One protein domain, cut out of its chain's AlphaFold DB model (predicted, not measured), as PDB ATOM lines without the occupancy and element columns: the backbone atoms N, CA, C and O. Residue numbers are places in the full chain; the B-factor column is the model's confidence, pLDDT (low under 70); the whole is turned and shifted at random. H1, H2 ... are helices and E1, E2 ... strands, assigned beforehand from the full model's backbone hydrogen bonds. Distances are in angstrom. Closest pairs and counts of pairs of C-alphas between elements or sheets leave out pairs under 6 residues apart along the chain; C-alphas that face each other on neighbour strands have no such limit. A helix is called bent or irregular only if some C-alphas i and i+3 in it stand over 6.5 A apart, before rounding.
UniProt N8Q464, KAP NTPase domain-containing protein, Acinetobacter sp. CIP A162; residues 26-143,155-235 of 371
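AT A GLANCE: This is residues 26 to 143 and 155 to 235 of the 371 residues of the protein "KAP NTPase domain-containing protein" of Acinetobacter sp. CIP A162 (UniProt N8Q464). A small three-stranded sheet forms a wall, with H1 and H7 over one face and no named helix over the other; the long H2 packs on H1, and H6 packs on H2. H3 leads into an arm of H4 and H5, of which residues 131 to 137 stick out, while H8, with H9 packed on it, packs on residues 187 to 191 of H7. The printed part has 199 residues with nine named helices and three named strands, in the order E1 H1 H2 H3 H4 H5 H6 E2 H7 E3 H8 H9. The sheet runs E1 E2 E3, all parallel, the class is mostly helix, and the whole is compact, with a radius of gyration of the C-alphas of 17.3 A and spans of 46 by 46 by 33 A.

HOW THE PARTS SIT: E2, residues 175 to 179, is the inner strand between E1, residues 27 to 31, and E3, residues 206 to 210. N 29 and O 176 are within hydrogen-bond range at 2.8 A, as are N 177 and O 207 at 2.8 A. H1, residues 42 to 54, and H7, residues 187 to 200, make two layers with the sheet, helices on one face. H1 is over E1 and E2 at a height over the sheet of 9.4 A. E2, H7 and E3 form a strand-helix-strand unit, two parallel neighbours joined through a helix, with a right-handed crossover. H2, residues 61 to 84, forms a helical hairpin with H1 at a shallow tilt of 5 degrees, closest at the C-alphas of Ser 51 and Ala 67, 4.1 A. H6, residues 157 to 169, touches H2, closest at the C-alphas of Ile 69 and Leu 164, 6.1 A. H3, residues 90 to 99, is the hub; its closest C-alphas to H4, residues 112 to 131, are Pro 92 and Ile 118, 5.8 A. H5, residues 133 to 143, only just touches H4, only at the corner, with 3 pairs of C-alphas within 8 A, the closest Met 129 and Gly 135, 5.2 A. H8, residues 214 to 221, touches H7 at the C-alphas of Thr 187 and Lys 220, 5.3 A, and H9, residues 228 to 233, at those of Glu 218 and Gly 228, 4.1 A. Every O i to N i+4 pair is within hydrogen-bond range in H1, H2, H3, H6, H7, H8 and H9, against 13 of 16 in H4 and 6 of 7 in H5.

IN THESE COORDINATES: E1 begins at C-alpha 27 (-88.189, 58.666, -8.460), and H9 ends at C-alpha 233 (-85.435, 32.692, -7.364). H2 is 34.9 A long, H4 28.4 A and H7 20.1 A. H4 is only just irregular, C-alphas 123 and 126 being 6.8 A apart, with a kink of 46 degrees near residue 124.

THE WHOLE: The C-alphas of Asp 58 and Thr 224, the two farthest apart, are 50.2 A apart. Residues 144 to 154 are not printed, and C-alphas 143 and 155 are 15.7 A apart across the cut. H3 to H4 is a long link. Mean pLDDT of the printed part is 74.0; it is under 70 at residues 38 to 40, 57 to 58, 78 to 143 and 155.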
ATOM      1  N   PRO A  26     -87.418  58.272  -3.630       85.12
ATOM      2  CA  PRO A  26     -87.097  57.699  -4.934       85.12
ATOM      3  C   PRO A  26     -87.941  58.321  -6.051       85.12
ATOM      4  O   PRO A  26     -89.091  58.713  -5.841       85.12
ATOM      5  N   THR A  27     -87.395  58.363  -7.265       87.75
ATOM      6  CA  THR A  27     -88.189  58.666  -8.460       87.75
ATOM      7  C   THR A  27     -88.993  57.423  -8.825       87.75
ATOM      8  O   THR A  27     -88.415  56.419  -9.235       87.75
ATOM      9  N   ILE A  28     -90.313  57.481  -8.650       90.25
ATOM     10  CA  ILE A  28     -91.214  56.354  -8.913       90.25
ATOM     11  C   ILE A  28     -91.647  56.374 -10.381       90.25
ATOM     12  O   ILE A  28     -92.079  57.410 -10.891       90.25
ATOM     13  N   ILE A  29     -91.517  55.225 -11.036       91.19
ATOM     14  CA  ILE A  29     -91.920  54.970 -12.415       91.19
ATOM     15  C   ILE A  29     -92.853  53.766 -12.383       91.19
ATOM     16  O   ILE A  29     -92.444  52.683 -11.966       91.19
ATOM     17  N   GLU A  30     -94.098  53.953 -12.799       92.38
ATOM     18  CA  GLU A  30     -95.089  52.880 -12.886       92.38
ATOM     19  C   GLU A  30     -95.157  52.370 -14.323       92.38
ATOM     20  O   GLU A  30     -95.209  53.155 -15.269       92.38
ATOM     21  N   PHE A  31     -95.138  51.052 -14.494       92.44
ATOM     22  CA  PHE A  31     -95.234  50.423 -15.801       92.44
ATOM     23  C   PHE A  31     -96.108  49.172 -15.734       92.44
ATOM     24  O   PHE A  31     -95.845  48.262 -14.951       92.44
ATOM     25  N   SER A  32     -97.113  49.101 -16.602       92.69
ATOM     26  CA  SER A  32     -98.037  47.969 -16.714       92.69
ATOM     27  C   SER A  32     -97.790  47.246 -18.041       92.69
ATOM     28  O   SER A  32     -98.337  47.649 -19.070       92.69
ATOM     29  N   PRO A  33     -96.973  46.173 -18.083       90.12
ATOM     30  CA  PRO A  33     -96.561  45.567 -19.352       90.12
ATOM     31  C   PRO A  33     -97.718  45.022 -20.193       90.12
ATOM     32  O   PRO A  33     -97.609  44.941 -21.417       90.12
ATOM     33  N   TRP A  34     -98.822  44.639 -19.548       87.25
ATOM     34  CA  TRP A  34     -99.999  44.097 -20.223       87.25
ATOM     35  C   TRP A  34    -100.660  45.098 -21.181       87.25
ATOM     36  O   TRP A  34    -101.322  44.670 -22.121       87.25
ATOM     37  N   GLU A  35    -100.458  46.406 -20.996       87.19
ATOM     38  CA  GLU A  35    -100.985  47.442 -21.896       87.19
ATOM     39  C   GLU A  35    -100.290  47.427 -23.268       87.19
ATOM     40  O   GLU A  35    -100.849  47.873 -24.271       87.19
ATOM     41  N   TRP A  36     -99.078  46.868 -23.327       83.81
ATOM     42  CA  TRP A  36     -98.194  46.893 -24.495       83.81
ATOM     43  C   TRP A  36     -97.979  45.512 -25.125       83.81
ATOM     44  O   TRP A  36     -97.286  45.395 -26.141       83.81
ATOM     45  N   SER A  37     -98.574  44.470 -24.536       71.62
ATOM     46  CA  SER A  37     -98.393  43.064 -24.913       71.62
ATOM     47  C   SER A  37     -98.853  42.768 -26.341       71.62
ATOM     48  O   SER A  37     -98.102  42.226 -27.145       71.62
ATOM     49  N   ALA A  38    -100.017  43.288 -26.730       66.56
ATOM     50  CA  ALA A  38    -100.599  43.070 -28.056       66.56
ATOM     51  C   ALA A  38     -99.783  43.644 -29.235       66.56
ATOM     52  O   ALA A  38    -100.102  43.359 -30.387       66.56
ATOM     53  N   GLN A  39     -98.771  44.483 -28.979       61.19
ATOM     54  CA  GLN A  39     -98.049  45.219 -30.022       61.19
ATOM     55  C   GLN A  39     -96.603  44.755 -30.235       61.19
ATOM     56  O   GLN A  39     -95.903  45.394 -31.017       61.19
ATOM     57  N   ASP A  40     -96.125  43.709 -29.541       67.25
ATOM     58  CA  ASP A  40     -94.710  43.274 -29.549       67.25
ATOM     59  C   ASP A  40     -93.703  44.397 -29.211       67.25
ATOM     60  O   ASP A  40     -92.514  44.323 -29.522       67.25
ATOM     61  N   LYS A  41     -94.180  45.470 -28.571       77.31
ATOM     62  CA  LYS A  41     -93.418  46.696 -28.295       77.31
ATOM     63  C   LYS A  41     -93.081  46.869 -26.824       77.31
ATOM     64  O   LYS A  41     -92.590  47.927 -26.448       77.31
ATOM     65  N   ILE A  42     -93.304  45.848 -25.996       83.38
ATOM     66  CA  ILE A  42     -93.147  45.937 -24.537       83.38
ATOM     67  C   ILE A  42     -91.770  46.500 -24.148       83.38
ATOM     68  O   ILE A  42     -91.688  47.377 -23.296       83.38
ATOM     69  N   VAL A  43     -90.694  46.048 -24.804       82.38
ATOM     70  CA  VAL A  43     -89.326  46.520 -24.526       82.38
ATOM     71  C   VAL A  43     -89.169  48.010 -24.832       82.38
ATOM     72  O   VAL A  43     -88.617  48.747 -24.021       82.38
ATOM     73  N   GLN A  44     -89.661  48.463 -25.987       83.12
ATOM     74  CA  GLN A  44     -89.604  49.877 -26.355       83.12
ATOM     75  C   GLN A  44     -90.453  50.718 -25.401       83.12
ATOM     76  O   GLN A  44     -89.967  51.705 -24.861       83.12
ATOM     77  N   ALA A  45     -91.690  50.288 -25.148       87.75
ATOM     78  CA  ALA A  45     -92.618  50.967 -24.254       87.75
ATOM     79  C   ALA A  45     -92.049  51.120 -22.839       87.75
ATOM     80  O   ALA A  45     -92.181  52.182 -22.244       87.75
ATOM     81  N   PHE A  46     -91.359  50.097 -22.331       90.19
ATOM     82  CA  PHE A  46     -90.695  50.135 -21.032       90.19
ATOM     83  C   PHE A  46     -89.648  51.255 -20.946       90.19
ATOM     84  O   PHE A  46     -89.679  52.069 -20.024       90.19
ATOM     85  N   PHE A  47     -88.732  51.338 -21.916       89.31
ATOM     86  CA  PHE A  47     -87.697  52.378 -21.904       89.31
ATOM     87  C   PHE A  47     -88.233  53.763 -22.260       89.31
ATOM     88  O   PHE A  47     -87.742  54.753 -21.718       89.31
ATOM     89  N   ASP A  48     -89.250  53.842 -23.117       88.06
ATOM     90  CA  ASP A  48     -89.950  55.089 -23.411       88.06
ATOM     91  C   ASP A  48     -90.641  55.633 -22.156       88.06
ATOM     92  O   ASP A  48     -90.574  56.836 -21.902       88.06
ATOM     93  N   GLU A  49     -91.268  54.769 -21.353       90.38
ATOM     94  CA  GLU A  49     -91.922  55.167 -20.107       90.38
ATOM     95  C   GLU A  49     -90.906  55.659 -19.074       90.38
ATOM     96  O   GLU A  49     -91.079  56.730 -18.491       90.38
ATOM     97  N   ILE A  50     -89.779  54.955 -18.925       89.69
ATOM     98  CA  ILE A  50     -88.670  55.407 -18.075       89.69
ATOM     99  C   ILE A  50     -88.144  56.765 -18.546       89.69
ATOM    100  O   ILE A  50     -88.017  57.699 -17.749       89.69
ATOM    101  N   SER A  51     -87.871  56.902 -19.845       88.94
ATOM    102  CA  SER A  51     -87.361  58.143 -20.429       88.94
ATOM    103  C   SER A  51     -88.328  59.305 -20.207       88.94
ATOM    104  O   SER A  51     -87.898  60.389 -19.819       88.94
ATOM    105  N   LYS A  52     -89.632  59.110 -20.429       88.25
ATOM    106  CA  LYS A  52     -90.653  60.153 -20.231       88.25
ATOM    107  C   LYS A  52     -90.832  60.512 -18.761       88.25
ATOM    108  O   LYS A  52     -90.965  61.690 -18.432       88.25
ATOM    109  N   SER A  53     -90.823  59.513 -17.881       86.75
ATOM    110  CA  SER A  53     -90.993  59.716 -16.446       86.75
ATOM    111  C   SER A  53     -89.831  60.492 -15.826       86.75
ATOM    112  O   SER A  53     -90.072  61.324 -14.949       86.75
ATOM    113  N   ILE A  54     -88.603  60.281 -16.312       85.38
ATOM    114  CA  ILE A  54     -87.400  61.001 -15.868       85.38
ATOM    115  C   ILE A  54     -87.269  62.365 -16.573       85.38
ATOM    116  O   ILE A  54     -87.045  63.379 -15.918       85.38
ATOM    117  N   GLY A  55     -87.451  62.418 -17.895       80.06
ATOM    118  CA  GLY A  55     -87.216  63.594 -18.748       80.06
ATOM    119  C   GLY A  55     -88.359  64.614 -18.792       80.06
ATOM    120  O   GLY A  55     -88.649  65.179 -19.849       80.06
ATOM    121  N   ARG A  56     -89.048  64.852 -17.670       80.12
ATOM    122  CA  ARG A  56     -90.140  65.844 -17.589       80.12
ATOM    123  C   ARG A  56     -89.611  67.253 -17.883       80.12
ATOM    124  O   ARG A  56     -88.457  67.547 -17.604       80.12
ATOM    125  N   LYS A  57     -90.448  68.160 -18.407       62.94
ATOM    126  CA  LYS A  57     -90.020  69.519 -18.826       62.94
ATOM    127  C   LYS A  57     -89.269  70.316 -17.744       62.94
ATOM    128  O   LYS A  57     -88.406  71.110 -18.094       62.94
ATOM    129  N   ASP A  58     -89.560  70.053 -16.472       68.88
ATOM    130  CA  ASP A  58     -88.956  70.733 -15.318       68.88
ATOM    131  C   ASP A  58     -87.849  69.905 -14.630       68.88
ATOM    132  O   ASP A  58     -87.451  70.206 -13.505       68.88
ATOM    133  N   SER A  59     -87.378  68.821 -15.257       78.38
ATOM    134  CA  SER A  59     -86.351  67.947 -14.683       78.38
ATOM    135  C   SER A  59     -84.952  68.568 -14.763       78.38
ATOM    136  O   SER A  59     -84.678  69.447 -15.583       78.38
ATOM    137  N   SER A  60     -84.035  68.074 -13.926       81.94
ATOM    138  CA  SER A  60     -82.634  68.504 -13.942       81.94
ATOM    139  C   SER A  60     -81.958  68.209 -15.293       81.94
ATOM    140  O   SER A  60     -82.434  67.381 -16.080       81.94
ATOM    141  N   LYS A  61     -80.831  68.872 -15.586       84.06
ATOM    142  CA  LYS A  61     -80.053  68.590 -16.811       84.06
ATOM    143  C   LYS A  61     -79.540  67.149 -16.812       84.06
ATOM    144  O   LYS A  61     -79.481  66.513 -17.861       84.06
ATOM    145  N   GLU A  62     -79.204  66.646 -15.633       83.69
ATOM    146  CA  GLU A  62     -78.773  65.281 -15.371       83.69
ATOM    147  C   GLU A  62     -79.896  64.283 -15.689       83.69
ATOM    148  O   GLU A  62     -79.656  63.301 -16.392       83.69
ATOM    149  N   ASP A  63     -81.132  64.568 -15.264       85.50
ATOM    150  CA  ASP A  63     -82.313  63.758 -15.589       85.50
ATOM    151  C   ASP A  63     -82.636  63.786 -17.086       85.50
ATOM    152  O   ASP A  63     -82.926  62.746 -17.673       85.50
ATOM    153  N   GLN A  64     -82.530  64.949 -17.737       86.81
ATOM    154  CA  GLN A  64     -82.720  65.057 -19.187       86.81
ATOM    155  C   GLN A  64     -81.681  64.230 -19.955       86.81
ATOM    156  O   GLN A  64     -82.008  63.537 -20.921       86.81
ATOM    157  N   ASN A  65     -80.420  64.262 -19.520       88.06
ATOM    158  CA  ASN A  65     -79.381  63.427 -20.110       88.06
ATOM    159  C   ASN A  65     -79.671  61.934 -19.891       88.06
ATOM    160  O   ASN A  65     -79.606  61.149 -20.833       88.06
ATOM    161  N   LEU A  66     -80.049  61.550 -18.670       89.31
ATOM    162  CA  LEU A  66     -80.386  60.171 -18.330       89.31
ATOM    163  C   LEU A  66     -81.575  59.643 -19.144       89.31
ATOM    164  O   LEU A  66     -81.507  58.531 -19.666       89.31
ATOM    165  N   ALA A  67     -82.626  60.447 -19.306       89.62
ATOM    166  CA  ALA A  67     -83.767  60.130 -20.157       89.62
ATOM    167  C   ALA A  67     -83.323  59.844 -21.600       89.62
ATOM    168  O   ALA A  67     -83.652  58.800 -22.161       89.62
ATOM    169  N   ASN A  68     -82.474  60.707 -22.168       86.75
ATOM    170  CA  ASN A  68     -81.928  60.506 -23.511       86.75
ATOM    171  C   ASN A  68     -81.098  59.218 -23.631       86.75
ATOM    172  O   ASN A  68     -81.159  58.547 -24.662       86.75
ATOM    173  N   ILE A  69     -80.320  58.861 -22.604       87.69
ATOM    174  CA  ILE A  69     -79.539  57.615 -22.591       87.69
ATOM    175  C   ILE A  69     -80.476  56.398 -22.539       87.69
ATOM    176  O   ILE A  69     -80.292  55.467 -23.323       87.69
ATOM    177  N   PHE A  70     -81.512  56.417 -21.692       88.75
ATOM    178  CA  PHE A  70     -82.522  55.351 -21.642       88.75
ATOM    179  C   PHE A  70     -83.269  55.190 -22.969       88.75
ATOM    180  O   PHE A  70     -83.418  54.063 -23.439       88.75
ATOM    181  N   ALA A  71     -83.673  56.288 -23.612       85.38
ATOM    182  CA  ALA A  71     -84.321  56.248 -24.923       85.38
ATOM    183  C   ALA A  71     -83.410  55.615 -25.989       85.38
ATOM    184  O   ALA A  71     -83.836  54.747 -26.750       85.38
ATOM    185  N   LYS A  72     -82.122  55.997 -26.018       83.75
ATOM    186  CA  LYS A  72     -81.128  55.380 -26.914       83.75
ATOM    187  C   LYS A  72     -80.980  53.885 -26.636       83.75
ATOM    188  O   LYS A  72     -81.035  53.087 -27.569       83.75
ATOM    189  N   TYR A  73     -80.836  53.506 -25.367       83.19
ATOM    190  CA  TYR A  73     -80.706  52.109 -24.957       83.19
ATOM    191  C   TYR A  73     -81.922  51.272 -25.385       83.19
ATOM    192  O   TYR A  73     -81.766  50.217 -26.003       83.19
ATOM    193  N   GLY A  74     -83.132  51.788 -25.153       80.81
ATOM    194  CA  GLY A  74     -84.383  51.146 -25.546       80.81
ATOM    195  C   GLY A  74     -84.543  50.975 -27.054       80.81
ATOM    196  O   GLY A  74     -84.920  49.893 -27.501       80.81
ATOM    197  N   ASN A  75     -84.195  51.993 -27.845       77.19
ATOM    198  CA  ASN A  75     -84.272  51.943 -29.310       77.19
ATOM    199  C   ASN A  75     -83.328  50.898 -29.920       77.19
ATOM    200  O   ASN A  75     -83.704  50.181 -30.853       77.19
ATOM    201  N   HIS A  76     -82.111  50.774 -29.383       74.88
ATOM    202  CA  HIS A  76     -81.188  49.718 -29.799       74.88
ATOM    203  C   HIS A  76     -81.724  48.328 -29.439       74.88
ATOM    204  O   HIS A  76     -81.665  47.409 -30.261       74.88
ATOM    205  N   LEU A  77     -82.287  48.167 -28.236       71.56
ATOM    206  CA  LEU A  77     -82.789  46.876 -27.775       71.56
ATOM    207  C   LEU A  77     -84.074  46.441 -28.499       71.56
ATOM    208  O   LEU A  77     -84.229  45.261 -28.815       71.56
ATOM    209  N   SER A  78     -84.977  47.374 -28.810       69.25
ATOM    210  CA  SER A  78     -86.240  47.099 -29.512       69.25
ATOM    211  C   SER A  78     -86.027  46.747 -30.984       69.25
ATOM    212  O   SER A  78     -86.665  45.828 -31.508       69.25
ATOM    213  N   THR A  79     -85.080  47.422 -31.641       67.25
ATOM    214  CA  THR A  79     -84.670  47.121 -33.016       67.25
ATOM    215  C   THR A  79     -84.148  45.691 -33.085       67.25
ATOM    216  O   THR A  79     -84.560  44.905 -33.938       67.25
ATOM    217  N   ALA A  80     -83.318  45.305 -32.118       60.53
ATOM    218  CA  ALA A  80     -82.811  43.951 -32.054       60.53
ATOM    219  C   ALA A  80     -83.888  42.913 -31.688       60.53
ATOM    220  O   ALA A  80     -83.932  41.841 -32.291       60.53
ATOM    221  N   HIS A  81     -84.810  43.233 -30.775       62.44
ATOM    222  CA  HIS A  81     -85.958  42.375 -30.471       62.44
ATOM    223  C   HIS A  81     -86.795  42.069 -31.725       62.44
ATOM    224  O   HIS A  81     -87.090  40.909 -32.014       62.44
ATOM    225  N   THR A  82     -87.106  43.103 -32.510       59.25
ATOM    226  CA  THR A  82     -87.921  42.995 -33.730       59.25
ATOM    227  C   THR A  82     -87.250  42.115 -34.787       59.25
ATOM    228  O   THR A  82     -87.907  41.297 -35.428       59.25
ATOM    229  N   ILE A  83     -85.931  42.242 -34.947       51.56
ATOM    230  CA  ILE A  83     -85.147  41.490 -35.939       51.56
ATOM    231  C   ILE A  83     -85.012  40.011 -35.549       51.56
ATOM    232  O   ILE A  83     -85.093  39.132 -36.407       51.56
ATOM    233  N   PHE A  84     -84.834  39.719 -34.260       51.94
ATOM    234  CA  PHE A  84     -84.504  38.378 -33.771       51.94
ATOM    235  C   PHE A  84     -85.694  37.583 -33.214       51.94
ATOM    236  O   PHE A  84     -85.512  36.452 -32.751       51.94
ATOM    237  N   LYS A  85     -86.917  38.124 -33.316       55.56
ATOM    238  CA  LYS A  85     -88.166  37.469 -32.894       55.56
ATOM    239  C   LYS A  85     -88.362  36.083 -33.527       55.56
ATOM    240  O   LYS A  85     -88.847  35.171 -32.866       55.56
ATOM    241  N   SER A  86     -87.949  35.896 -34.783       47.78
ATOM    242  CA  SER A  86     -88.098  34.627 -35.515       47.78
ATOM    243  C   SER A  86     -87.121  33.528 -35.085       47.78
ATOM    244  O   SER A  86     -87.376  32.358 -35.355       47.78
ATOM    245  N   ALA A  87     -86.020  33.882 -34.420       48.66
ATOM    246  CA  ALA A  87     -84.940  32.956 -34.080       48.66
ATOM    247  C   ALA A  87     -84.788  32.718 -32.565       48.66
ATOM    248  O   ALA A  87     -83.892  31.988 -32.150       48.66
ATOM    249  N   ASN A  88     -85.633  33.337 -31.726       54.34
ATOM    250  CA  ASN A  88     -85.523  33.318 -30.258       54.34
ATOM    251  C   ASN A  88     -84.136  33.787 -29.738       54.34
ATOM    252  O   ASN A  88     -83.714  33.440 -28.635       54.34
ATOM    253  N   LEU A  89     -83.415  34.587 -30.538       52.09
ATOM    254  CA  LEU A  89     -82.030  35.023 -30.286       52.09
ATOM    255  C   LEU A  89     -81.927  36.274 -29.397       52.09
ATOM    256  O   LEU A  89     -80.825  36.757 -29.133       52.09
ATOM    257  N   PHE A  90     -83.057  36.787 -28.900       55.19
ATOM    258  CA  PHE A  90     -83.090  37.935 -27.992       55.19
ATOM    259  C   PHE A  90     -82.266  37.682 -26.720       55.19
ATOM    260  O   PHE A  90     -81.514  38.553 -26.296       55.19
ATOM    261  N   VAL A  91     -82.340  36.463 -26.170       55.06
ATOM    262  CA  VAL A  91     -81.591  36.055 -24.971       55.06
ATOM    263  C   VAL A  91     -80.076  36.107 -25.199       55.06
ATOM    264  O   VAL A  91     -79.418  36.850 -24.469       55.06
ATOM    265  N   PRO A  92     -79.505  35.417 -26.212       55.78
ATOM    266  CA  PRO A  92     -78.096  35.554 -26.557       55.78
ATOM    267  C   PRO A  92     -77.645  37.005 -26.695       55.78
ATOM    268  O   PRO A  92     -76.652  37.376 -26.085       55.78
ATOM    269  N   LEU A  93     -78.380  37.853 -27.418       57.81
ATOM    270  CA  LEU A  93     -77.973  39.239 -27.648       57.81
ATOM    271  C   LEU A  93     -77.932  40.083 -26.367       57.81
ATOM    272  O   LEU A  93     -77.017  40.876 -26.154       57.81
ATOM    273  N   LEU A  94     -78.924  39.911 -25.499       56.72
ATOM    274  CA  LEU A  94     -78.943  40.596 -24.214       56.72
ATOM    275  C   LEU A  94     -77.769  40.144 -23.348       56.72
ATOM    276  O   LEU A  94     -77.085  40.971 -22.751       56.72
ATOM    277  N   THR A  95     -77.466  38.843 -23.363       53.47
ATOM    278  CA  THR A  95     -76.285  38.316 -22.678       53.47
ATOM    279  C   THR A  95     -74.982  38.816 -23.301       53.47
ATOM    280  O   THR A  95     -74.089  39.188 -22.555       53.47
ATOM    281  N   THR A  96     -74.850  38.931 -24.629       57.50
ATOM    282  CA  THR A  96     -73.618  39.439 -25.266       57.50
ATOM    283  C   THR A  96     -73.344  40.899 -24.900       57.50
ATOM    284  O   THR A  96     -72.198  41.259 -24.631       57.50
ATOM    285  N   ALA A  97     -74.391  41.723 -24.829       56.47
ATOM    286  CA  ALA A  97     -74.296  43.125 -24.439       56.47
ATOM    287  C   ALA A  97     -73.870  43.308 -22.973       56.47
ATOM    288  O   ALA A  97     -73.161  44.260 -22.657       56.47
ATOM    289  N   ILE A  98     -74.281  42.390 -22.091       54.06
ATOM    290  CA  ILE A  98     -73.849  42.342 -20.686       54.06
ATOM    291  C   ILE A  98     -72.414  41.797 -20.580       54.06
ATOM    292  O   ILE A  98     -71.608  42.320 -19.821       54.06
ATOM    293  N   LEU A  99     -72.059  40.778 -21.369       49.25
ATOM    294  CA  LEU A  99     -70.748  40.118 -21.327       49.25
ATOM    295  C   LEU A  99     -69.603  40.989 -21.870       49.25
ATOM    296  O   LEU A  99     -68.461  40.813 -21.448       49.25
ATOM    297  N   GLY A 100     -69.889  41.951 -22.755       48.25
ATOM    298  CA  GLY A 100     -68.906  42.917 -23.266       48.25
ATOM    299  C   GLY A 100     -68.267  43.816 -22.196       48.25
ATOM    300  O   GLY A 100     -67.269  44.470 -22.484       48.25
ATOM    301  N   THR A 101     -68.798  43.825 -20.966       44.53
ATOM    302  CA  THR A 101     -68.307  44.641 -19.842       44.53
ATOM    303  C   THR A 101     -67.577  43.824 -18.760       44.53
ATOM    304  O   THR A 101     -67.135  44.377 -17.756       44.53
ATOM    305  N   GLY A 102     -67.387  42.510 -18.966       40.94
ATOM    306  CA  GLY A 102     -66.550  41.659 -18.105       40.94
ATOM    307  C   GLY A 102     -67.236  41.050 -16.872       40.94
ATOM    308  O   GLY A 102     -66.554  40.433 -16.055       40.94
ATOM    309  N   LEU A 103     -68.562  41.161 -16.732       39.78
ATOM    310  CA  LEU A 103     -69.306  40.586 -15.603       39.78
ATOM    311  C   LEU A 103     -70.171  39.374 -16.010       39.78
ATOM    312  O   LEU A 103     -71.254  39.491 -16.569       39.78
ATOM    313  N   VAL A 104     -69.648  38.206 -15.628       46.72
ATOM    314  CA  VAL A 104     -70.326  36.976 -15.180       46.72
ATOM    315  C   VAL A 104     -71.166  36.153 -16.176       46.72
ATOM    316  O   VAL A 104     -72.374  36.315 -16.323       46.72
ATOM    317  N   SER A 105     -70.533  35.114 -16.734       46.12
ATOM    318  CA  SER A 105     -71.183  34.026 -17.484       46.12
ATOM    319  C   SER A 105     -71.924  33.003 -16.606       46.12
ATOM    320  O   SER A 105     -72.768  32.271 -17.117       46.12
ATOM    321  N   SER A 106     -71.657  32.947 -15.297       47.44
ATOM    322  CA  SER A 106     -72.175  31.894 -14.410       47.44
ATOM    323  C   SER A 106     -73.587  32.133 -13.859       47.44
ATOM    324  O   SER A 106     -74.120  31.244 -13.209       47.44
ATOM    325  N   TYR A 107     -74.218  33.292 -14.100       44.06
ATOM    326  CA  TYR A 107     -75.567  33.586 -13.574       44.06
ATOM    327  C   TYR A 107     -76.712  33.326 -14.558       44.06
ATOM    328  O   TYR A 107     -77.855  33.176 -14.130       44.06
ATOM    329  N   PHE A 108     -76.442  33.290 -15.866       43.72
ATOM    330  CA  PHE A 108     -77.502  33.150 -16.871       43.72
ATOM    331  C   PHE A 108     -77.829  31.693 -17.222       43.72
ATOM    332  O   PHE A 108     -78.901  31.435 -17.765       43.72
ATOM    333  N   THR A 109     -76.946  30.730 -16.926       46.94
ATOM    334  CA  THR A 109     -77.161  29.320 -17.291       46.94
ATOM    335  C   THR A 109     -76.176  28.376 -16.587       46.94
ATOM    336  O   THR A 109     -74.969  28.545 -16.720       46.94
ATOM    337  N   ASP A 110     -76.684  27.323 -15.931       52.16
ATOM    338  CA  ASP A 110     -75.882  26.194 -15.407       52.16
ATOM    339  C   ASP A 110     -75.409  25.240 -16.526       52.16
ATOM    340  O   ASP A 110     -74.615  24.323 -16.312       52.16
ATOM    341  N   ASN A 111     -75.915  25.434 -17.746       53.44
ATOM    342  CA  ASN A 111     -75.631  24.591 -18.896       53.44
ATOM    343  C   ASN A 111     -74.393  25.092 -19.659       53.44
ATOM    344  O   ASN A 111     -74.427  26.120 -20.344       53.44
ATOM    345  N   THR A 112     -73.312  24.316 -19.581       50.56
ATOM    346  CA  THR A 112     -72.021  24.564 -20.243       50.56
ATOM    347  C   THR A 112     -72.120  24.652 -21.769       50.56
ATOM    348  O   THR A 112     -71.378  25.414 -22.388       50.56
ATOM    349  N   GLN A 113     -73.071  23.947 -22.390       49.56
ATOM    350  CA  GLN A 113     -73.292  23.978 -23.844       49.56
ATOM    351  C   GLN A 113     -73.897  25.310 -24.307       49.56
ATOM    352  O   GLN A 113     -73.550  25.819 -25.373       49.56
ATOM    353  N   LEU A 114     -74.775  25.910 -23.494       51.03
ATOM    354  CA  LEU A 114     -75.354  27.223 -23.791       51.03
ATOM    355  C   LEU A 114     -74.315  28.336 -23.653       51.03
ATOM    356  O   LEU A 114     -74.306  29.246 -24.475       51.03
ATOM    357  N   VAL A 115     -73.405  28.235 -22.678       52.25
ATOM    358  CA  VAL A 115     -72.273  29.169 -22.543       52.25
ATOM    359  C   VAL A 115     -71.396  29.128 -23.796       52.25
ATOM    360  O   VAL A 115     -71.099  30.180 -24.360       52.25
ATOM    361  N   LEU A 116     -71.058  27.928 -24.282       50.16
ATOM    362  CA  LEU A 116     -70.273  27.750 -25.505       50.16
ATOM    363  C   LEU A 116     -70.999  28.335 -26.730       50.16
ATOM    364  O   LEU A 116     -70.415  29.124 -27.473       50.16
ATOM    365  N   LEU A 117     -72.291  28.036 -26.897       48.94
ATOM    366  CA  LEU A 117     -73.120  28.598 -27.968       48.94
ATOM    367  C   LEU A 117     -73.163  30.128 -27.920       48.94
ATOM    368  O   LEU A 117     -72.925  30.767 -28.943       48.94
ATOM    369  N   ILE A 118     -73.377  30.730 -26.747       51.62
ATOM    370  CA  ILE A 118     -73.386  32.189 -26.573       51.62
ATOM    371  C   ILE A 118     -72.022  32.785 -26.952       51.62
ATOM    372  O   ILE A 118     -71.984  33.747 -27.716       51.62
ATOM    373  N   THR A 119     -70.905  32.187 -26.519       50.47
ATOM    374  CA  THR A 119     -69.550  32.644 -26.892       50.47
ATOM    375  C   THR A 119     -69.203  32.447 -28.369       50.47
ATOM    376  O   THR A 119     -68.410  33.199 -28.926       50.47
ATOM    377  N   THR A 120     -69.792  31.459 -29.044       49.75
ATOM    378  CA  THR A 120     -69.619  31.315 -30.498       49.75
ATOM    379  C   THR A 120     -70.487  32.316 -31.261       49.75
ATOM    380  O   THR A 120     -70.024  32.922 -32.226       49.75
ATOM    381  N   LEU A 121     -71.708  32.581 -30.787       47.59
ATOM    382  CA  LEU A 121     -72.615  33.565 -31.373       47.59
ATOM    383  C   LEU A 121     -72.075  34.996 -31.238       47.59
ATOM    384  O   LEU A 121     -72.144  35.735 -32.215       47.59
ATOM    385  N   THR A 122     -71.467  35.379 -30.104       49.56
ATOM    386  CA  THR A 122     -70.795  36.692 -29.952       49.56
ATOM    387  C   THR A 122     -69.756  36.927 -31.052       49.56
ATOM    388  O   THR A 122     -69.683  38.025 -31.599       49.56
ATOM    389  N   SER A 123     -68.991  35.890 -31.411       52.38
ATOM    390  CA  SER A 123     -67.968  35.955 -32.460       52.38
ATOM    391  C   SER A 123     -68.543  35.944 -33.884       52.38
ATOM    392  O   SER A 123     -67.939  36.513 -34.792       52.38
ATOM    393  N   LEU A 124     -69.726  35.345 -34.082       43.44
ATOM    394  CA  LEU A 124     -70.374  35.231 -35.392       43.44
ATOM    395  C   LEU A 124     -71.250  36.437 -35.750       43.44
ATOM    396  O   LEU A 124     -71.457  36.686 -36.932       43.44
ATOM    397  N   ILE A 125     -71.779  37.181 -34.774       50.22
ATOM    398  CA  ILE A 125     -72.686  38.319 -35.021       50.22
ATOM    399  C   ILE A 125     -72.076  39.384 -35.956       50.22
ATOM    400  O   ILE A 125     -72.769  39.779 -36.896       50.22
ATOM    401  N   PRO A 126     -70.807  39.821 -35.796       49.72
ATOM    402  CA  PRO A 126     -70.190  40.775 -36.722       49.72
ATOM    403  C   PRO A 126     -70.132  40.247 -38.161       49.72
ATOM    404  O   PRO A 126     -70.317  41.007 -39.112       49.72
ATOM    405  N   ILE A 127     -69.926  38.935 -38.315       49.25
ATOM    406  CA  ILE A 127     -69.826  38.233 -39.600       49.25
ATOM    407  C   ILE A 127     -71.221  38.070 -40.224       49.25
ATOM    408  O   ILE A 127     -71.418  38.325 -41.406       49.25
ATOM    409  N   LEU A 128     -72.234  37.718 -39.431       38.34
ATOM    410  CA  LEU A 128     -73.604  37.528 -39.909       38.34
ATOM    411  C   LEU A 128     -74.273  38.857 -40.309       38.34
ATOM    412  O   LEU A 128     -75.018  38.908 -41.291       38.34
ATOM    413  N   MET A 129     -73.958  39.939 -39.590       41.59
ATOM    414  CA  MET A 129     -74.383  41.307 -39.920       41.59
ATOM    415  C   MET A 129     -73.776  41.811 -41.236       41.59
ATOM    416  O   MET A 129     -74.409  42.604 -41.928       41.59
ATOM    417  N   SER A 130     -72.579  41.344 -41.601       47.31
ATOM    418  CA  SER A 130     -71.885  41.755 -42.828       47.31
ATOM    419  C   SER A 130     -72.182  40.867 -44.046       47.31
ATOM    420  O   SER A 130     -71.994  41.323 -45.170       47.31
ATOM    421  N   VAL A 131     -72.675  39.636 -43.853       40.88
ATOM    422  CA  VAL A 131     -72.830  38.633 -44.932       40.88
ATOM    423  C   VAL A 131     -74.274  38.467 -45.443       40.88
ATOM    424  O   VAL A 131     -74.472  37.931 -46.530       40.88
ATOM    425  N   THR A 132     -75.305  38.924 -44.724       41.72
ATOM    426  CA  THR A 132     -76.705  38.753 -45.179       41.72
ATOM    427  C   THR A 132     -77.201  39.921 -46.046       41.72
ATOM    428  O   THR A 132     -76.965  41.079 -45.718       41.72
ATOM    429  N   GLU A 133     -77.976  39.642 -47.106       42.31
ATOM    430  CA  GLU A 133     -78.636  40.665 -47.956       42.31
ATOM    431  C   GLU A 133     -79.610  41.563 -47.163       42.31
ATOM    432  O   GLU A 133     -79.811  42.731 -47.484       42.31
ATOM    433  N   LYS A 134     -80.167  41.062 -46.050       42.53
ATOM    434  CA  LYS A 134     -80.944  41.879 -45.099       42.53
ATOM    435  C   LYS A 134     -80.066  42.751 -44.199       42.53
ATOM    436  O   LYS A 134     -80.566  43.729 -43.655       42.53
ATOM    437  N   GLY A 135     -78.784  42.425 -44.041       43.69
ATOM    438  CA  GLY A 135     -77.805  43.248 -43.336       43.69
ATOM    439  C   GLY A 135     -77.571  44.577 -44.050       43.69
ATOM    440  O   GLY A 135     -77.573  45.616 -43.396       43.69
ATOM    441  N   SER A 136     -77.492  44.572 -45.389       43.03
ATOM    442  CA  SER A 136     -77.392  45.807 -46.180       43.03
ATOM    443  C   SER A 136     -78.685  46.619 -46.193       43.03
ATOM    444  O   SER A 136     -78.605  47.841 -46.166       43.03
ATOM    445  N   ASP A 137     -79.859  45.982 -46.162       46.62
ATOM    446  CA  ASP A 137     -81.158  46.675 -46.083       46.62
ATOM    447  C   ASP A 137     -81.460  47.230 -44.685       46.62
ATOM    448  O   ASP A 137     -82.113  48.262 -44.562       46.62
ATOM    449  N   ILE A 138     -80.990  46.582 -43.616       41.53
ATOM    450  CA  ILE A 138     -81.068  47.101 -42.242       41.53
ATOM    451  C   ILE A 138     -80.059  48.244 -42.062       41.53
ATOM    452  O   ILE A 138     -80.429  49.286 -41.521       41.53
ATOM    453  N   LEU A 139     -78.844  48.124 -42.622       42.41
ATOM    454  CA  LEU A 139     -77.929  49.263 -42.781       42.41
ATOM    455  C   LEU A 139     -78.567  50.381 -43.618       42.41
ATOM    456  O   LEU A 139     -78.381  51.551 -43.306       42.41
ATOM    457  N   GLY A 140     -79.313  50.031 -44.668       39.94
ATOM    458  CA  GLY A 140     -79.983  50.946 -45.594       39.94
ATOM    459  C   GLY A 140     -81.158  51.692 -44.961       39.94
ATOM    460  O   GLY A 140     -81.258  52.906 -45.097       39.94
ATOM    461  N   LYS A 141     -81.989  51.006 -44.169       42.25
ATOM    462  CA  LYS A 141     -83.109  51.599 -43.418       42.25
ATOM    463  C   LYS A 141     -82.651  52.430 -42.219       42.25
ATOM    464  O   LYS A 141     -83.334  53.376 -41.846       42.25
ATOM    465  N   MET A 142     -81.479  52.132 -41.655       41.25
ATOM    466  CA  MET A 142     -80.772  53.041 -40.740       41.25
ATOM    467  C   MET A 142     -80.078  54.199 -41.488       41.25
ATOM    468  O   MET A 142     -79.783  55.230 -40.890       41.25
ATOM    469  N   SER A 143     -79.851  54.065 -42.801       40.78
ATOM    470  CA  SER A 143     -79.143  55.033 -43.652       40.78
ATOM    471  C   SER A 143     -80.047  56.064 -44.337       40.78
ATOM    472  O   SER A 143     -79.519  57.061 -44.829       40.78
ATOM    473  N   LYS A 155     -72.316  54.834 -30.928       61.22
ATOM    474  CA  LYS A 155     -71.961  54.095 -29.722       61.22
ATOM    475  C   LYS A 155     -72.563  52.694 -29.768       61.22
ATOM    476  O   LYS A 155     -73.740  52.525 -30.093       61.22
ATOM    477  N   THR A 156     -71.777  51.691 -29.403       74.12
ATOM    478  CA  THR A 156     -72.269  50.314 -29.284       74.12
ATOM    479  C   THR A 156     -73.261  50.184 -28.123       74.12
ATOM    480  O   THR A 156     -73.275  50.998 -27.199       74.12
ATOM    481  N   LEU A 157     -74.081  49.126 -28.112       70.81
ATOM    482  CA  LEU A 157     -75.007  48.869 -27.000       70.81
ATOM    483  C   LEU A 157     -74.277  48.756 -25.647       70.81
ATOM    484  O   LEU A 157     -74.812  49.187 -24.627       70.81
ATOM    485  N   ALA A 158     -73.052  48.222 -25.645       72.94
ATOM    486  CA  ALA A 158     -72.203  48.146 -24.460       72.94
ATOM    487  C   ALA A 158     -71.753  49.540 -23.992       72.94
ATOM    488  O   ALA A 158     -71.844  49.851 -22.810       72.94
ATOM    489  N   GLU A 159     -71.348  50.416 -24.913       77.25
ATOM    490  CA  GLU A 159     -70.963  51.795 -24.586       77.25
ATOM    491  C   GLU A 159     -72.143  52.619 -24.056       77.25
ATOM    492  O   GLU A 159     -71.985  53.375 -23.098       77.25
ATOM    493  N   ILE A 160     -73.340  52.446 -24.631       81.56
ATOM    494  CA  ILE A 160     -74.568  53.085 -24.129       81.56
ATOM    495  C   ILE A 160     -74.911  52.552 -22.731       81.56
ATOM    496  O   ILE A 160     -75.317  53.320 -21.860       81.56
ATOM    497  N   ARG A 161     -74.726  51.247 -22.490       83.00
ATOM    498  CA  ARG A 161     -74.929  50.635 -21.171       83.00
ATOM    499  C   ARG A 161     -73.959  51.198 -20.128       83.00
ATOM    500  O   ARG A 161     -74.392  51.513 -19.026       83.00
ATOM    501  N   GLU A 162     -72.682  51.358 -20.458       84.81
ATOM    502  CA  GLU A 162     -71.684  51.942 -19.546       84.81
ATOM    503  C   GLU A 162     -71.960  53.422 -19.247       84.81
ATOM    504  O   GLU A 162     -71.855  53.874 -18.101       84.81
ATOM    505  N   GLU A 163     -72.389  54.180 -20.258       87.50
ATOM    506  CA  GLU A 163     -72.862  55.555 -20.079       87.50
ATOM    507  C   GLU A 163     -74.074  55.604 -19.135       87.50
ATOM    508  O   GLU A 163     -74.109  56.426 -18.216       87.50
ATOM    509  N   LEU A 164     -75.024  54.678 -19.302       88.31
ATOM    510  CA  LEU A 164     -76.198  54.550 -18.443       88.31
ATOM    511  C   LEU A 164     -75.812  54.217 -16.998       88.31
ATOM    512  O   LEU A 164     -76.271  54.885 -16.076       88.31
ATOM    513  N   ILE A 165     -74.928  53.237 -16.788       89.25
ATOM    514  CA  ILE A 165     -74.422  52.864 -15.460       89.25
ATOM    515  C   ILE A 165     -73.754  54.065 -14.788       89.25
ATOM    516  O   ILE A 165     -74.002  54.330 -13.613       89.25
ATOM    517  N   THR A 166     -72.929  54.813 -15.520       90.19
ATOM    518  CA  THR A 166     -72.229  55.990 -14.989       90.19
ATOM    519  C   THR A 166     -73.213  57.084 -14.578       90.19
ATOM    520  O   THR A 166     -73.131  57.598 -13.459       90.19
ATOM    521  N   ALA A 167     -74.187  57.394 -15.437       89.31
ATOM    522  CA  ALA A 167     -75.226  58.376 -15.141       89.31
ATOM    523  C   ALA A 167     -76.069  57.956 -13.926       89.31
ATOM    524  O   ALA A 167     -76.334  58.764 -13.036       89.31
ATOM    525  N   LEU A 168     -76.421  56.674 -13.830       89.88
ATOM    526  CA  LEU A 168     -77.182  56.130 -12.710       89.88
ATOM    527  C   LEU A 168     -76.401  56.157 -11.387       89.88
ATOM    528  O   LEU A 168     -76.981  56.514 -10.363       89.88
ATOM    529  N   LYS A 169     -75.084  55.887 -11.387       90.81
ATOM    530  CA  LYS A 169     -74.227  56.024 -10.187       90.81
ATOM    531  C   LYS A 169     -74.201  57.447  -9.643       90.81
ATOM    532  O   LYS A 169     -74.154  57.622  -8.432       90.81
ATOM    533  N   SER A 170     -74.221  58.448 -10.524       88.38
ATOM    534  CA  SER A 170     -74.180  59.861 -10.122       88.38
ATOM    535  C   SER A 170     -75.488  60.387  -9.522       88.38
ATOM    536  O   SER A 170     -75.513  61.502  -9.004       88.38
ATOM    537  N   ARG A 171     -76.573  59.602  -9.569       87.56
ATOM    538  CA  ARG A 171     -77.852  60.003  -8.984       87.56
ATOM    539  C   ARG A 171     -77.792  60.017  -7.462       87.56
ATOM    540  O   ARG A 171     -77.270  59.097  -6.840       87.56
ATOM    541  N   THR A 172     -78.423  61.030  -6.878       85.12
ATOM    542  CA  THR A 172     -78.624  61.151  -5.430       85.12
ATOM    543  C   THR A 172     -79.789  60.300  -4.931       85.12
ATOM    544  O   THR A 172     -79.727  59.771  -3.823       85.12
ATOM    545  N   THR A 173     -80.838  60.141  -5.744       86.38
ATOM    546  CA  THR A 173     -82.022  59.338  -5.416       86.38
ATOM    547  C   THR A 173     -82.173  58.141  -6.359       86.38
ATOM    548  O   THR A 173     -81.943  58.259  -7.572       86.38
ATOM    549  N   PRO A 174     -82.578  56.973  -5.827       89.00
ATOM    550  CA  PRO A 174     -82.799  55.795  -6.648       89.00
ATOM    551  C   PRO A 174     -84.064  55.925  -7.503       89.00
ATOM    552  O   PRO A 174     -85.023  56.613  -7.145       89.00
ATOM    553  N   LEU A 175     -84.064  55.233  -8.638       90.69
ATOM    554  CA  LEU A 175     -85.234  54.995  -9.471       90.69
ATOM    555  C   LEU A 175     -85.972  53.767  -8.937       90.69
ATOM    556  O   LEU A 175     -85.385  52.691  -8.857       90.69
ATOM    557  N   LEU A 176     -87.248  53.912  -8.594       92.94
ATOM    558  CA  LEU A 176     -88.126  52.799  -8.250       92.94
ATOM    559  C   LEU A 176     -89.035  52.507  -9.442       92.94
ATOM    560  O   LEU A 176     -89.944  53.280  -9.726       92.94
ATOM    561  N   ILE A 177     -88.793  51.393 -10.123       93.75
ATOM    562  CA  ILE A 177     -89.611  50.916 -11.234       93.75
ATOM    563  C   ILE A 177     -90.612  49.901 -10.683       93.75
ATOM    564  O   ILE A 177     -90.243  48.785 -10.312       93.75
ATOM    565  N   VAL A 178     -91.876  50.303 -10.614       95.25
ATOM    566  CA  VAL A 178     -92.996  49.463 -10.193       95.25
ATOM    567  C   VAL A 178     -93.593  48.813 -11.430       95.25
ATOM    568  O   VAL A 178     -94.039  49.509 -12.338       95.25
ATOM    569  N   MET A 179     -93.591  47.482 -11.469       93.81
ATOM    570  CA  MET A 179     -94.201  46.716 -12.549       93.81
ATOM    571  C   MET A 179     -95.405  45.940 -12.048       93.81
ATOM    572  O   MET A 179     -95.251  45.032 -11.231       93.81
ATOM    573  N   ASP A 180     -96.578  46.305 -12.557       93.12
ATOM    574  CA  ASP A 180     -97.862  45.732 -12.153       93.12
ATOM    575  C   ASP A 180     -98.467  44.837 -13.244       93.12
ATOM    576  O   ASP A 180     -98.094  44.910 -14.418       93.12
ATOM    577  N   ASP A 181     -99.402  43.971 -12.846       92.00
ATOM    578  CA  ASP A 181    -100.210  43.120 -13.728       92.00
ATOM    579  C   ASP A 181     -99.386  42.206 -14.676       92.00
ATOM    580  O   ASP A 181     -99.852  41.794 -15.749       92.00
ATOM    581  N   ILE A 182     -98.150  41.842 -14.305       92.12
ATOM    582  CA  ILE A 182     -97.305  40.970 -15.146       92.12
ATOM    583  C   ILE A 182     -97.870  39.548 -15.268       92.12
ATOM    584  O   ILE A 182     -97.639  38.864 -16.263       92.12
ATOM    585  N   ASP A 183     -98.673  39.103 -14.302       94.31
ATOM    586  CA  ASP A 183     -99.378  37.821 -14.317       94.31
ATOM    587  C   ASP A 183    -100.457  37.734 -15.406       94.31
ATOM    588  O   ASP A 183    -100.919  36.632 -15.709       94.31
ATOM    589  N   ARG A 184    -100.817  38.841 -16.068       92.44
ATOM    590  CA  ARG A 184    -101.736  38.841 -17.222       92.44
ATOM    591  C   ARG A 184    -101.056  38.531 -18.554       92.44
ATOM    592  O   ARG A 184    -101.740  38.162 -19.504       92.44
ATOM    593  N   LEU A 185     -99.728  38.614 -18.622       92.06
ATOM    594  CA  LEU A 185     -98.952  38.375 -19.843       92.06
ATOM    595  C   LEU A 185     -98.996  36.913 -20.303       92.06
ATOM    596  O   LEU A 185     -99.162  35.989 -19.501       92.06
ATOM    597  N   THR A 186     -98.789  36.675 -21.598       90.56
ATOM    598  CA  THR A 186     -98.541  35.323 -22.123       90.56
ATOM    599  C   THR A 186     -97.198  34.779 -21.620       90.56
ATOM    600  O   THR A 186     -96.328  35.537 -21.200       90.56
ATOM    601  N   THR A 187     -96.976  33.461 -21.679       90.12
ATOM    602  CA  THR A 187     -95.699  32.849 -21.250       90.12
ATOM    603  C   THR A 187     -94.478  33.444 -21.963       90.12
ATOM    604  O   THR A 187     -93.437  33.639 -21.338       90.12
ATOM    605  N   VAL A 188     -94.600  33.745 -23.261       84.56
ATOM    606  CA  VAL A 188     -93.503  34.310 -24.063       84.56
ATOM    607  C   VAL A 188     -93.167  35.727 -23.596       84.56
ATOM    608  O   VAL A 188     -92.004  36.031 -23.335       84.56
ATOM    609  N   GLU A 189     -94.182  36.573 -23.424       87.69
ATOM    610  CA  GLU A 189     -94.021  37.958 -22.962       87.69
ATOM    611  C   GLU A 189     -93.524  38.028 -21.519       87.69
ATOM    612  O   GLU A 189     -92.641  38.820 -21.204       87.69
ATOM    613  N   LEU A 190     -94.053  37.166 -20.649       90.00
ATOM    614  CA  LEU A 190     -93.647  37.068 -19.255       90.00
ATOM    615  C   LEU A 190     -92.158  36.723 -19.143       90.00
ATOM    616  O   LEU A 190     -91.417  37.396 -18.429       90.00
ATOM    617  N   ARG A 191     -91.696  35.720 -19.904       86.44
ATOM    618  CA  ARG A 191     -90.278  35.342 -19.964       86.44
ATOM    619  C   ARG A 191     -89.415  36.496 -20.480       86.44
ATOM    620  O   ARG A 191     -88.352  36.750 -19.920       86.44
ATOM    621  N   MET A 192     -89.875  37.211 -21.505       81.94
ATOM    622  CA  MET A 192     -89.176  38.383 -22.038       81.94
ATOM    623  C   MET A 192     -89.059  39.506 -20.999       81.94
ATOM    624  O   MET A 192     -87.974  40.061 -20.836       81.94
ATOM    625  N   ILE A 193     -90.137  39.823 -20.273       88.12
ATOM    626  CA  ILE A 193     -90.121  40.820 -19.194       88.12
ATOM    627  C   ILE A 193     -89.143  40.412 -18.097       88.12
ATOM    628  O   ILE A 193     -88.295  41.208 -17.711       88.12
ATOM    629  N   PHE A 194     -89.188  39.164 -17.635       87.88
ATOM    630  CA  PHE A 194     -88.266  38.696 -16.602       87.88
ATOM    631  C   PHE A 194     -86.799  38.721 -17.042       87.88
ATOM    632  O   PHE A 194     -85.926  39.084 -16.257       87.88
ATOM    633  N   GLN A 195     -86.518  38.415 -18.307       80.56
ATOM    634  CA  GLN A 195     -85.176  38.553 -18.877       80.56
ATOM    635  C   GLN A 195     -84.734  40.013 -18.961       80.56
ATOM    636  O   GLN A 195     -83.591  40.325 -18.624       80.56
ATOM    637  N   LEU A 196     -85.638  40.908 -19.369       82.94
ATOM    638  CA  LEU A 196     -85.389  42.343 -19.383       82.94
ATOM    639  C   LEU A 196     -85.061  42.846 -17.975       82.94
ATOM    640  O   LEU A 196     -84.063  43.535 -17.800       82.94
ATOM    641  N   ILE A 197     -85.839  42.459 -16.963       86.94
ATOM    642  CA  ILE A 197     -85.556  42.786 -15.558       86.94
ATOM    643  C   ILE A 197     -84.170  42.278 -15.187       86.94
ATOM    644  O   ILE A 197     -83.318  43.067 -14.793       86.94
ATOM    645  N   LYS A 198     -83.914  40.978 -15.374       82.25
ATOM    646  CA  LYS A 198     -82.664  40.332 -14.959       82.25
ATOM    647  C   LYS A 198     -81.421  40.981 -15.567       82.25
ATOM    648  O   LYS A 198     -80.372  41.018 -14.940       82.25
ATOM    649  N   ALA A 199     -81.522  41.501 -16.781       77.81
ATOM    650  CA  ALA A 199     -80.420  42.186 -17.440       77.81
ATOM    651  C   ALA A 199     -80.167  43.620 -16.970       77.81
ATOM    652  O   ALA A 199     -79.072  44.159 -17.161       77.81
ATOM    653  N   ASN A 200     -81.191  44.249 -16.403       79.12
ATOM    654  CA  ASN A 200     -81.158  45.631 -15.946       79.12
ATOM    655  C   ASN A 200     -81.147  45.732 -14.407       79.12
ATOM    656  O   ASN A 200     -81.032  46.834 -13.882       79.12
ATOM    657  N   THR A 201     -81.209  44.612 -13.672       73.88
ATOM    658  CA  THR A 201     -81.148  44.589 -12.197       73.88
ATOM    659  C   THR A 201     -79.793  44.994 -11.629       73.88
ATOM    660  O   THR A 201     -79.732  45.398 -10.475       73.88
ATOM    661  N   ASP A 202     -78.721  44.910 -12.419       74.38
ATOM    662  CA  ASP A 202     -77.369  45.295 -11.983       74.38
ATOM    663  C   ASP A 202     -77.126  46.808 -12.085       74.38
ATOM    664  O   ASP A 202     -76.033  47.301 -11.789       74.38
ATOM    665  N   PHE A 203     -78.125  47.568 -12.536       86.00
ATOM    666  CA  PHE A 203     -78.004  49.009 -12.608       86.00
ATOM    667  C   PHE A 203     -77.979  49.635 -11.205       86.00
ATOM    668  O   PHE A 203     -78.867  49.384 -10.388       86.00
ATOM    669  N   PRO A 204     -76.976  50.479 -10.912       88.50
ATOM    670  CA  PRO A 204     -76.887  51.157  -9.628       88.50
ATOM    671  C   PRO A 204     -78.044  52.141  -9.485       88.50
ATOM    672  O   PRO A 204     -78.490  52.717 -10.471       88.50
ATOM    673  N   ASN A 205     -78.519  52.365  -8.258       90.62
ATOM    674  CA  ASN A 205     -79.627  53.287  -7.991       90.62
ATOM    675  C   ASN A 205     -80.909  52.967  -8.790       90.62
ATOM    676  O   ASN A 205     -81.683  53.874  -9.087       90.62
ATOM    677  N   VAL A 206     -81.153  51.695  -9.124       91.69
ATOM    678  CA  VAL A 206     -82.404  51.213  -9.728       91.69
ATOM    679  C   VAL A 206     -82.970  50.084  -8.873       91.69
ATOM    680  O   VAL A 206     -82.268  49.142  -8.520       91.69
ATOM    681  N   ILE A 207     -84.252  50.182  -8.532       92.06
ATOM    682  CA  ILE A 207     -84.992  49.208  -7.731       92.06
ATOM    683  C   ILE A 207     -86.198  48.767  -8.549       92.06
ATOM    684  O   ILE A 207     -86.988  49.601  -8.984       92.06
ATOM    685  N   PHE A 208     -86.358  47.459  -8.732       93.38
ATOM    686  CA  PHE A 208     -87.548  46.879  -9.347       93.38
ATOM    687  C   PHE A 208     -88.494  46.366  -8.263       93.38
ATOM    688  O   PHE A 208     -88.109  45.518  -7.458       93.38
ATOM    689  N   LEU A 209     -89.734  46.851  -8.264       94.31
ATOM    690  CA  LEU A 209     -90.827  46.319  -7.457       94.31
ATOM    691  C   LEU A 209     -91.813  45.615  -8.385       94.31
ATOM    692  O   LEU A 209     -92.459  46.258  -9.205       94.31
ATOM    693  N   LEU A 210     -91.913  44.296  -8.263       94.75
ATOM    694  CA  LEU A 210     -92.778  43.475  -9.109       94.75
ATOM    695  C   LEU A 210     -94.039  43.093  -8.338       94.75
ATOM    696  O   LEU A 210     -93.946  42.522  -7.251       94.75
ATOM    697  N   LEU A 211     -95.205  43.379  -8.910       94.38
ATOM    698  CA  LEU A 211     -96.511  43.059  -8.347       94.38
ATOM    699  C   LEU A 211     -97.179  42.006  -9.234       94.38
ATOM    700  O   LEU A 211     -97.413  42.240 -10.419       94.38
ATOM    701  N   PHE A 212     -97.418  40.811  -8.684       94.38
ATOM    702  CA  PHE A 212     -98.045  39.710  -9.421       94.38
ATOM    703  C   PHE A 212     -98.564  38.586  -8.528       94.38
ATOM    704  O   PHE A 212     -98.148  38.418  -7.379       94.38
ATOM    705  N   GLN A 213     -99.440  37.757  -9.099       94.12
ATOM    706  CA  GLN A 213     -99.878  36.499  -8.501       94.12
ATOM    707  C   GLN A 213     -98.824  35.402  -8.715       94.12
ATOM    708  O   GLN A 213     -98.584  34.962  -9.845       94.12
ATOM    709  N   LYS A 214     -98.165  34.986  -7.623       93.62
ATOM    710  CA  LYS A 214     -97.032  34.042  -7.642       93.62
ATOM    711  C   LYS A 214     -97.378  32.726  -8.345       93.62
ATOM    712  O   LYS A 214     -96.648  32.301  -9.232       93.62
ATOM    713  N   ASP A 215     -98.514  32.133  -8.004       94.62
ATOM    714  CA  ASP A 215     -98.992  30.853  -8.534       94.62
ATOM    715  C   ASP A 215     -99.213  30.876 -10.055       94.62
ATOM    716  O   ASP A 215     -98.808  29.952 -10.768       94.62
ATOM    717  N   ILE A 216     -99.808  31.952 -10.579       95.44
ATOM    718  CA  ILE A 216    -100.031  32.118 -12.022       95.44
ATOM    719  C   ILE A 216     -98.698  32.251 -12.759       95.44
ATOM    720  O   ILE A 216     -98.498  31.620 -13.802       95.44
ATOM    721  N   VAL A 217     -97.787  33.062 -12.225       95.69
ATOM    722  CA  VAL A 217     -96.478  33.317 -12.835       95.69
ATOM    723  C   VAL A 217     -95.607  32.061 -12.823       95.69
ATOM    724  O   VAL A 217     -95.065  31.694 -13.864       95.69
ATOM    725  N   GLU A 218     -95.533  31.338 -11.705       95.19
ATOM    726  CA  GLU A 218     -94.781  30.080 -11.610       95.19
ATOM    727  C   GLU A 218     -95.300  29.030 -12.588       95.19
ATOM    728  O   GLU A 218     -94.520  28.386 -13.295       95.19
ATOM    729  N   LYS A 219     -96.625  28.898 -12.697       95.62
ATOM    730  CA  LYS A 219     -97.243  27.986 -13.658       95.62
ATOM    731  C   LYS A 219     -96.880  28.344 -15.098       95.62
ATOM    732  O   LYS A 219     -96.611  27.448 -15.892       95.62
ATOM    733  N   LYS A 220     -96.868  29.636 -15.446       94.62
ATOM    734  CA  LYS A 220     -96.513  30.105 -16.796       94.62
ATOM    735  C   LYS A 220     -95.031  29.929 -17.120       94.62
ATOM    736  O   LYS A 220     -94.708  29.774 -18.295       94.62
ATOM    737  N   LEU A 221     -94.153  29.988 -16.119       92.19
ATOM    738  CA  LEU A 221     -92.697  29.918 -16.288       92.19
ATOM    739  C   LEU A 221     -92.122  28.503 -16.168       92.19
ATOM    740  O   LEU A 221     -91.001  28.278 -16.617       92.19
ATOM    741  N   THR A 222     -92.879  27.561 -15.607       92.38
ATOM    742  CA  THR A 222     -92.484  26.151 -15.523       92.38
ATOM    743  C   THR A 222     -92.414  25.526 -16.917       92.38
ATOM    744  O   THR A 222     -93.390  25.557 -17.666       92.38
ATOM    745  N   ASP A 223     -91.269  24.934 -17.260       87.19
ATOM    746  CA  ASP A 223     -91.071  24.180 -18.500       87.19
ATOM    747  C   ASP A 223     -90.480  22.786 -18.222       87.19
ATOM    748  O   ASP A 223     -90.368  22.357 -17.074       87.19
ATOM    749  N   THR A 224     -90.142  22.029 -19.271       80.25
ATOM    750  CA  THR A 224     -89.596  20.667 -19.134       80.25
ATOM    751  C   THR A 224     -88.212  20.623 -18.483       80.25
ATOM    752  O   THR A 224     -87.753  19.541 -18.123       80.25
ATOM    753  N   THR A 225     -87.537  21.768 -18.351       81.56
ATOM    754  CA  THR A 225     -86.154  21.874 -17.877       81.56
ATOM    755  C   THR A 225     -86.032  22.481 -16.483       81.56
ATOM    756  O   THR A 225     -85.116  22.114 -15.751       81.56
ATOM    757  N   GLN A 226     -86.936  23.383 -16.092       85.50
ATOM    758  CA  GLN A 226     -86.908  24.035 -14.781       85.50
ATOM    759  C   GLN A 226     -88.311  24.393 -14.279       85.50
ATOM    760  O   GLN A 226     -89.220  24.693 -15.059       85.50
ATOM    761  N   SER A 227     -88.468  24.414 -12.954       93.00
ATOM    762  CA  SER A 227     -89.667  24.949 -12.312       93.00
ATOM    763  C   SER A 227     -89.706  26.476 -12.406       93.00
ATOM    764  O   SER A 227     -88.672  27.150 -12.427       93.00
ATOM    765  N   GLY A 228     -90.919  27.031 -12.431       92.12
ATOM    766  CA  GLY A 228     -91.126  28.475 -12.369       92.12
ATOM    767  C   GLY A 228     -90.616  29.085 -11.062       92.12
ATOM    768  O   GLY A 228     -90.089  30.190 -11.085       92.12
ATOM    769  N   GLU A 229     -90.687  28.348  -9.951       92.94
ATOM    770  CA  GLU A 229     -90.122  28.761  -8.661       92.94
ATOM    771  C   GLU A 229     -88.604  28.990  -8.759       92.94
ATOM    772  O   GLU A 229     -88.130  30.093  -8.485       92.94
ATOM    773  N   ASN A 230     -87.855  28.002  -9.272       90.06
ATOM    774  CA  ASN A 230     -86.404  28.112  -9.463       90.06
ATOM    775  C   ASN A 230     -86.045  29.226 -10.456       90.06
ATOM    776  O   ASN A 230     -84.989  29.849 -10.357       90.06
ATOM    777  N   TYR A 231     -86.908  29.472 -11.446       90.00
ATOM    778  CA  TYR A 231     -86.729  30.582 -12.373       90.00
ATOM    779  C   TYR A 231     -86.869  31.936 -11.660       90.00
ATOM    780  O   TYR A 231     -86.038  32.822 -11.864       90.00
ATOM    781  N   LEU A 232     -87.895  32.101 -10.818       91.75
ATOM    782  CA  LEU A 232     -88.128  33.336 -10.070       91.75
ATOM    783  C   LEU A 232     -87.029  33.602  -9.037       91.75
ATOM    784  O   LEU A 232     -86.601  34.748  -8.918       91.75
ATOM    785  N   GLU A 233     -86.522  32.575  -8.353       89.19
ATOM    786  CA  GLU A 233     -85.435  32.692  -7.364       89.19
ATOM    787  C   GLU A 233     -84.156  33.312  -7.959       89.19
ATOM    788  O   GLU A 233     -83.457  34.080  -7.302       89.19
ATOM    789  N   LYS A 234     -83.879  33.071  -9.248       86.25
ATOM    790  CA  LYS A 234     -82.719  33.651  -9.953       86.25
ATOM    791  C   LYS A 234     -82.837  35.158 -10.198       86.25
ATOM    792  O   LYS A 234     -81.833  35.812 -10.505       86.25
ATOM    793  N   ILE A 235     -84.047  35.709 -10.145       87.81
ATOM    794  CA  ILE A 235     -84.344  37.092 -10.544       87.81
ATOM    795  C   ILE A 235     -84.783  37.923  -9.339       87.81
ATOM    796  O   ILE A 235     -84.330  39.055  -9.172       87.81
TER     797      ILE A 235